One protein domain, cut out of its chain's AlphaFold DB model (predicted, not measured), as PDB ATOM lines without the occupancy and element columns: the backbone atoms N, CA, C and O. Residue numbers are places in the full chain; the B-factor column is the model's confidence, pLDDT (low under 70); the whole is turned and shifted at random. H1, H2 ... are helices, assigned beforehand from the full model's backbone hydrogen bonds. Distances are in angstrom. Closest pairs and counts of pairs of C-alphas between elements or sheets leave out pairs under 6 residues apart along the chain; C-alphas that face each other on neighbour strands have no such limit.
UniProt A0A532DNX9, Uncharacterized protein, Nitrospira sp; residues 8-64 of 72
ATOM      1  N   ASP A   8     -41.630  28.181  12.151       93.81
ATOM      2  CA  ASP A   8     -40.418  28.429  11.356       93.81
ATOM      3  C   ASP A   8     -40.716  29.037   9.977       93.81
ATOM      4  O   ASP A   8     -39.844  29.611   9.334       93.81
ATOM      5  N   LEU A   9     -41.970  28.945   9.526       94.62
ATOM      6  CA  LEU A   9     -42.449  29.513   8.264       94.62
ATOM      7  C   LEU A   9     -43.238  30.813   8.458       94.62
ATOM      8  O   LEU A   9     -43.772  31.357   7.487       94.62
ATOM      9  N   ILE A  10     -43.365  31.290   9.698       93.62
ATOM     10  CA  ILE A  10     -44.041  32.545  10.024       93.62
ATOM     11  C   ILE A  10     -42.966  33.576  10.345       93.62
ATOM     12  O   ILE A  10     -42.333  33.513  11.399       93.62
ATOM     13  N   PHE A  11     -42.774  34.540   9.447       93.19
ATOM     14  CA  PHE A  11     -41.818  35.618   9.672       93.19
ATOM     15  C   PHE A  11     -42.355  36.616  10.697       93.19
ATOM     16  O   PHE A  11     -43.519  37.014  10.647       93.19
ATOM     17  N   VAL A  12     -41.488  37.101  11.583       90.88
ATOM     18  CA  VAL A  12     -41.860  38.126  12.571       90.88
ATOM     19  C   VAL A  12     -42.351  39.392  11.866       90.88
ATOM     20  O   VAL A  12     -43.350  39.982  12.271       90.88
ATOM     21  N   LYS A  13     -41.717  39.766  10.746       88.31
ATOM     22  CA  LYS A  13     -42.164  40.894   9.920       88.31
ATOM     23  C   LYS A  13     -43.583  40.697   9.365       88.31
ATOM     24  O   LYS A  13     -44.376  41.625   9.442       88.31
ATOM     25  N   GLU A  14     -43.932  39.498   8.884       88.44
ATOM     26  CA  GLU A  14     -45.289  39.176   8.387       88.44
ATOM     27  C   GLU A  14     -46.346  39.405   9.478       88.44
ATOM     28  O   GLU A  14     -47.415  39.965   9.221       88.44
ATOM     29  N   VAL A  15     -46.026  39.019  10.715       88.94
ATOM     30  CA  VAL A  15     -46.902  39.239  11.869       88.94
ATOM     31  C   VAL A  15     -47.025  40.731  12.183       88.94
ATOM     32  O   VAL A  15     -48.139  41.228  12.330       88.94
ATOM     33  N   LEU A  16     -45.907  41.457  12.257       85.75
ATOM     34  CA  LEU A  16     -45.898  42.884  12.596       85.75
ATOM     35  C   LEU A  16     -46.591  43.743  11.532       85.75
ATOM     36  O   LEU A  16     -47.322  44.659  11.891       85.75
ATOM     37  N   ASP A  17     -46.439  43.409  10.251       83.88
ATOM     38  CA  ASP A  17     -47.139  44.085   9.156       83.88
ATOM     39  C   ASP A  17     -48.653  43.795   9.203       83.88
ATOM     40  O   ASP A  17     -49.478  44.659   8.903       83.88
ATOM     41  N   SER A  18     -49.062  42.604   9.647       83.62
ATOM     42  CA  SER A  18     -50.486  42.265   9.805       83.62
ATOM     43  C   SER A  18     -51.158  43.042  10.946       83.62
ATOM     44  O   SER A  18     -52.367  43.289  10.920       83.62
ATOM     45  N   VAL A  19     -50.387  43.461  11.952       75.19
ATOM     46  CA  VAL A  19     -50.878  44.198  13.120       75.19
ATOM     47  C   VAL A  19     -50.796  45.707  12.834       75.19
ATOM     48  O   VAL A  19     -49.726  46.296  12.870       75.19
ATOM     49  N   ARG A  20     -51.956  46.352  12.598       67.00
ATOM     50  CA  ARG A  20     -52.155  47.767  12.160       67.00
ATOM     51  C   ARG A  20     -52.050  48.019  10.646       67.00
ATOM     52  O   ARG A  20     -51.424  48.988  10.221       67.00
ATOM     53  N   ASN A  21     -52.747  47.225   9.831       71.44
ATOM     54  CA  ASN A  21     -52.962  47.510   8.400       71.44
ATOM     55  C   ASN A  21     -51.660  47.757   7.605       71.44
ATOM     56  O   ASN A  21     -51.617  48.646   6.755       71.44
ATOM     57  N   GLY A  22     -50.582  47.026   7.893       67.94
ATOM     58  CA  GLY A  22     -49.309  47.181   7.183       67.94
ATOM     59  C   GLY A  22     -48.440  48.343   7.657       67.94
ATOM     60  O   GLY A  22     -47.439  48.629   7.009       67.94
ATOM     61  N   THR A  23     -48.800  49.040   8.747       69.12
ATOM     62  CA  THR A  23     -47.969  50.117   9.312       69.12
ATOM     63  C   THR A  23     -47.351  49.683  10.640       69.12
ATOM     64  O   THR A  23     -48.045  49.701  11.669       69.12
ATOM     65  N   PRO A  24     -46.044  49.360  10.657       68.31
ATOM     66  CA  PRO A  24     -45.367  48.984  11.884       68.31
ATOM     67  C   PRO A  24     -45.489  50.082  12.951       68.31
ATOM     68  O   PRO A  24     -45.461  51.270  12.621       68.31
ATOM     69  N   PRO A  25     -45.600  49.729  14.243       68.75
ATOM     70  CA  PRO A  25     -45.886  50.689  15.311       68.75
ATOM     71  C   PRO A  25     -44.790  51.745  15.510       68.75
ATOM     72  O   PRO A  25     -45.061  52.799  16.078       68.75
ATOM     73  N   TRP A  26     -43.566  51.482  15.047       72.25
ATOM     74  CA  TRP A  26     -42.463  52.440  15.108       72.25
ATOM     75  C   TRP A  26     -42.465  53.449  13.953       72.25
ATOM     76  O   TRP A  26     -41.868  54.513  14.102       72.25
ATOM     77  N   VAL A  27     -43.132  53.166  12.831       71.75
ATOM     78  CA  VAL A  27     -43.172  54.073  11.676       71.75
ATOM     79  C   VAL A  27     -44.122  55.230  11.977       71.75
ATOM     80  O   VAL A  27     -45.306  55.027  12.247       71.75
ATOM     81  N   LEU A  28     -43.602  56.459  11.932       69.44
ATOM     82  CA  LEU A  28     -44.403  57.667  12.112       69.44
ATOM     83  C   LEU A  28     -44.964  58.119  10.754       69.44
ATOM     84  O   LEU A  28     -44.181  58.453   9.861       69.44
ATOM     85  N   PRO A  29     -46.297  58.142  10.565       64.38
ATOM     86  CA  PRO A  29     -46.879  58.715   9.362       64.38
ATOM     87  C   PRO A  29     -46.653  60.235   9.374       64.38
ATOM     88  O   PRO A  29     -46.867  60.883  10.395       64.38
ATOM     89  N   HIS A  30     -46.250  60.796   8.228       67.75
ATOM     90  CA  HIS A  30     -46.047  62.241   8.007       67.75
ATOM     91  C   HIS A  30     -44.787  62.857   8.632       67.75
ATOM     92  O   HIS A  30     -44.829  63.947   9.198       67.75
ATOM     93  N   LEU A  31     -43.642  62.193   8.483       71.94
ATOM     94  CA  LEU A  31     -42.353  62.836   8.732       71.94
ATOM     95  C   LEU A  31     -42.052  63.863   7.634       71.94
ATOM     96  O   LEU A  31     -42.011  63.515   6.452       71.94
ATOM     97  N   ASP A  32     -41.838  65.120   8.025       75.81
ATOM     98  CA  ASP A  32     -41.366  66.155   7.111       75.81
ATOM     99  C   ASP A  32     -39.932  65.804   6.673       75.81
ATOM    100  O   ASP A  32     -39.045  65.693   7.526       75.81
ATOM    101  N   PRO A  33     -39.662  65.598   5.373       70.88
ATOM    102  CA  PRO A  33     -38.331  65.229   4.897       70.88
ATOM    103  C   PRO A  33     -37.268  66.309   5.153       70.88
ATOM    104  O   PRO A  33     -36.079  66.006   5.065       70.88
ATOM    105  N   SER A  34     -37.672  67.542   5.468       77.62
ATOM    106  CA  SER A  34     -36.765  68.632   5.835       77.62
ATOM    107  C   SER A  34     -36.340  68.619   7.311       77.62
ATOM    108  O   SER A  34     -35.372  69.293   7.670       77.62
ATOM    109  N   ASP A  35     -36.997  67.818   8.157       82.62
ATOM    110  CA  ASP A  35     -36.658  67.695   9.573       82.62
ATOM    111  C   ASP A  35     -35.428  66.773   9.764       82.62
ATOM    112  O   ASP A  35     -35.437  65.613   9.328       82.62
ATOM    113  N   PRO A  36     -34.353  67.228  10.438       80.44
ATOM    114  CA  PRO A  36     -33.197  66.386  10.768       80.44
ATOM    115  C   PRO A  36     -33.555  65.111  11.556       80.44
ATOM    116  O   PRO A  36     -32.851  64.099  11.448       80.44
ATOM    117  N   VAL A  37     -34.652  65.118  12.319       86.00
ATOM    118  CA  VAL A  37     -35.157  63.953  13.055       86.00
ATOM    119  C   VAL A  37     -35.698  62.891  12.096       86.00
ATOM    120  O   VAL A  37     -35.479  61.700  12.323       86.00
ATOM    121  N   SER A  38     -36.289  63.279  10.965       85.12
ATOM    122  CA  SER A  38     -36.795  62.345   9.949       85.12
ATOM    123  C   SER A  38     -35.693  61.448   9.387       85.12
ATOM    124  O   SER A  38     -35.877  60.237   9.238       85.12
ATOM    125  N   ALA A  39     -34.502  62.002   9.148       84.50
ATOM    126  CA  ALA A  39     -33.347  61.230   8.691       84.50
ATOM    127  C   ALA A  39     -32.821  60.254   9.761       84.50
ATOM    128  O   ALA A  39     -32.287  59.189   9.436       84.50
ATOM    129  N   LEU A  40     -32.934  60.603  11.046       88.31
ATOM    130  CA  LEU A  40     -32.599  59.706  12.154       88.31
ATOM    131  C   LEU A  40     -33.618  58.563  12.264       88.31
ATOM    132  O   LEU A  40     -33.228  57.398  12.323       88.31
ATOM    133  N   LEU A  41     -34.909  58.883  12.223       87.12
ATOM    134  CA  LEU A  41     -35.988  57.902  12.303       87.12
ATOM    135  C   LEU A  41     -35.968  56.937  11.114       87.12
ATOM    136  O   LEU A  41     -36.046  55.732  11.316       87.12
ATOM    137  N   CYS A  42     -35.713  57.424   9.897       85.12
ATOM    138  CA  CYS A  42     -35.540  56.561   8.728       85.12
ATOM    139  C   CYS A  42     -34.368  55.576   8.897       85.12
ATOM    140  O   CYS A  42     -34.455  54.414   8.498       85.12
ATOM    141  N   ARG A  43     -33.259  56.014   9.513       88.88
ATOM    142  CA  ARG A  43     -32.123  55.126   9.815       88.88
ATOM    143  C   ARG A  43     -32.486  54.069  10.853       88.88
ATOM    144  O   ARG A  43     -32.107  52.915  10.668       88.88
ATOM    145  N   ARG A  44     -33.234  54.439  11.898       89.56
ATOM    146  CA  ARG A  44     -33.778  53.490  12.880       89.56
ATOM    147  C   ARG A  44     -34.673  52.463  12.193       89.56
ATOM    148  O   ARG A  44     -34.467  51.273  12.387       89.56
ATOM    149  N   ASP A  45     -35.612  52.911  11.368       86.88
ATOM    150  CA  ASP A  45     -36.585  52.029  10.721       86.88
ATOM    151  C   ASP A  45     -35.878  51.013   9.815       86.88
ATOM    152  O   ASP A  45     -36.141  49.819   9.911       86.88
ATOM    153  N   LYS A  46     -34.872  51.448   9.044       88.19
ATOM    154  CA  LYS A  46     -34.014  50.545   8.253       88.19
ATOM    155  C   LYS A  46     -33.216  49.562   9.109       88.19
ATOM    156  O   LYS A  46     -32.985  48.434   8.681       88.19
ATOM    157  N   ALA A  47     -32.733  49.987  10.276       90.50
ATOM    158  CA  ALA A  47     -32.011  49.102  11.187       90.50
ATOM    159  C   ALA A  47     -32.942  48.021  11.756       90.50
ATOM    160  O   ALA A  47     -32.569  46.851  11.763       90.50
ATOM    161  N   VAL A  48     -34.164  48.401  12.142       89.38
ATOM    162  CA  VAL A  48     -35.201  47.466  12.597       89.38
ATOM    163  C   VAL A  48     -35.586  46.502  11.479       89.38
ATOM    164  O   VAL A  48     -35.599  45.299  11.703       89.38
ATOM    165  N   GLU A  49     -35.820  46.992  10.260       87.50
ATOM    166  CA  GLU A  49     -36.131  46.121   9.123       87.50
ATOM    167  C   GLU A  49     -35.048  45.072   8.893       87.50
ATOM    168  O   GLU A  49     -35.381  43.907   8.712       87.50
ATOM    169  N   ARG A  50     -33.769  45.466   8.938       90.38
ATOM    170  CA  ARG A  50     -32.634  44.546   8.781       90.38
ATOM    171  C   ARG A  50     -32.549  43.523   9.906       90.38
ATOM    172  O   ARG A  50     -32.254  42.372   9.618       90.38
ATOM    173  N   ALA A  51     -32.799  43.936  11.147       89.12
ATOM    174  CA  ALA A  51     -32.787  43.036  12.297       89.12
ATOM    175  C   ALA A  51     -33.906  41.989  12.226       89.12
ATOM    176  O   ALA A  51     -33.741  40.887  12.724       89.12
ATOM    177  N   LEU A  52     -35.028  42.323  11.583       89.38
ATOM    178  CA  LEU A  52     -36.162  41.417  11.402       89.38
ATOM    179  C   LEU A  52     -36.055  40.543  10.140       89.38
ATOM    180  O   LEU A  52     -36.928  39.704   9.909       89.38
ATOM    181  N   VAL A  53     -35.040  40.735   9.286       90.69
ATOM    182  CA  VAL A  53     -34.865  39.907   8.083       90.69
ATOM    183  C   VAL A  53     -34.540  38.479   8.496       90.69
ATOM    184  O   VAL A  53     -33.515  38.227   9.115       90.69
ATOM    185  N   GLY A  54     -35.385  37.538   8.076       90.00
ATOM    186  CA  GLY A  54     -35.178  36.114   8.338       90.00
ATOM    187  C   GLY A  54     -35.607  35.660   9.734       90.00
ATOM    188  O   GLY A  54     -35.650  34.458   9.967       90.00
ATOM    189  N   GLU A  55     -35.993  36.582  10.618       93.06
ATOM    190  CA  GLU A  55     -36.509  36.244  11.943       93.06
ATOM    191  C   GLU A  55     -37.891  35.598  11.847       93.06
ATOM    192  O   GLU A  55     -38.805  36.110  11.185       93.06
ATOM    193  N   THR A  56     -38.050  34.468  12.534       95.00
ATOM    194  CA  THR A  56     -39.279  33.668  12.543       95.00
ATOM    195  C   THR A  56     -39.880  33.621  13.942       95.00
ATOM    196  O   THR A  56     -39.205  33.882  14.937       95.00
ATOM    197  N   VAL A  57     -41.155  33.243  14.047       92.81
ATOM    198  CA  VAL A  57     -41.780  32.994  15.356       92.81
ATOM    199  C   VAL A  57     -41.029  31.895  16.112       92.81
ATOM    200  O   VAL A  57     -40.921  31.963  17.334       92.81
ATOM    201  N   GLN A  58     -40.459  30.910  15.408       93.12
ATOM    202  CA  GLN A  58     -39.611  29.900  16.038       93.12
ATOM    203  C   GLN A  58     -38.322  30.489  16.631       93.12
ATOM    204  O   GLN A  58     -37.953  30.085  17.731       93.12
ATOM    205  N   SER A  59     -37.669  31.442  15.954       90.56
ATOM    206  CA  SER A  59     -36.454  32.111  16.452       90.56
ATOM    207  C   SER A  59     -36.700  32.780  17.809       90.56
ATOM    208  O   SER A  59     -35.937  32.582  18.750       90.56
ATOM    209  N   LEU A  60     -37.838  33.467  17.954       88.12
ATOM    210  CA  LEU A  60     -38.220  34.127  19.209       88.12
ATOM    211  C   LEU A  60     -38.433  33.141  20.366       88.12
ATOM    212  O   LEU A  60     -38.093  33.439  21.506       88.12
ATOM    213  N   LEU A  61     -38.980  31.957  20.077       87.44
ATOM    214  CA  LEU A  61     -39.170  30.908  21.084       87.44
ATOM    215  C   LEU A  61     -37.837  30.307  21.555       87.44
ATOM    216  O   LEU A  61     -37.759  29.800  22.671       87.44
ATOM    217  N   GLN A  62     -36.805  30.338  20.707       83.25
ATOM    218  CA  GLN A  62     -35.465  29.848  21.040       83.25
ATOM    219  C   GLN A  62     -34.669  30.878  21.852       83.25
ATOM    220  O   GLN A  62     -33.977  30.490  22.792       83.25
ATOM    221  N   ASP A  63     -34.829  32.171  21.560       69.94
ATOM    222  CA  ASP A  63     -34.213  33.269  22.325       69.94
ATOM    223  C   ASP A  63     -34.757  33.391  23.760       69.94
ATOM    224  O   ASP A  63     -34.086  33.918  24.649       69.94
ATOM    225  N   GLU A  64     -35.957  32.865  24.027       59.34
ATOM    226  CA  GLU A  64     -36.543  32.827  25.372       59.34
ATOM    227  C   GLU A  64     -35.872  31.779  26.293       59.34
ATOM    228  O   GLU A  64     -36.096  31.780  27.508       59.34
TER     229      GLU A  64
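What this domain is: This is residues 8 to 64 of the 72 residues of an uncharacterized protein of Nitrospira sp (UniProt A0A532DNX9). One long helix, H2, makes one long side of an open, drawn-out loop; H1 and the unnamed stretch of residues 19 to 35 make the other side, and the short helix H3 lies at the end where the printed part also begins. The contacts between helices are few: H2 touches no helix, and H1 is near H3 without touching it. The printed part has 57 residues with three named helices, in the order H1, H2, H3, and no named strand; its class is all helix. It is loose, with a radius of gyration of the C-alphas of 13.5 A, and elongated, spanning 41 by 21 by 16 A.

How they stand to each other: Begin at H2, residues 36 to 51, the longest helix. H1, residues 12 to 18, is only just apart from it, the closest C-alphas being 8.0 A from each other. H3, residues 57 to 63, is apart from H2. Look next at Val 12 and Val 57: their C-alphas, the closest of H1 and H3, are 5.8 A apart, and these two helices are close but not clearly touching. H1 and H3 run opposite ways at a steep tilt of 45 degrees. In H1 and H3 every O i to N i+4 pair is within hydrogen-bond range; in H2 it is 11 of 12.

Where its parts are: Find C-alpha 36 at (-33.197, 66.386, 10.768); from there H2 runs 23.4 A to C-alpha 51 at (-32.787, 43.036, 12.297). H1 begins at C-alpha 12, at (-41.860, 38.126, 12.571), and measures 10.0 A. H3 measures 10.3 A and ends at C-alpha 63, at (-34.213, 33.269, 22.325).

The domain as a whole: The C-alphas of Ser 34 and Gln 62, the two farthest apart, are 41.7 A from each other. The printed part has no cut. The link from H1 to H2 is long, with 17 residues; that from H2 to H3 is tight, with 5. The mean pLDDT of the printed part is 82.8; look for values under 70 at residue 20 and residues 22 to 25, 28 to 30 and 63 to 64.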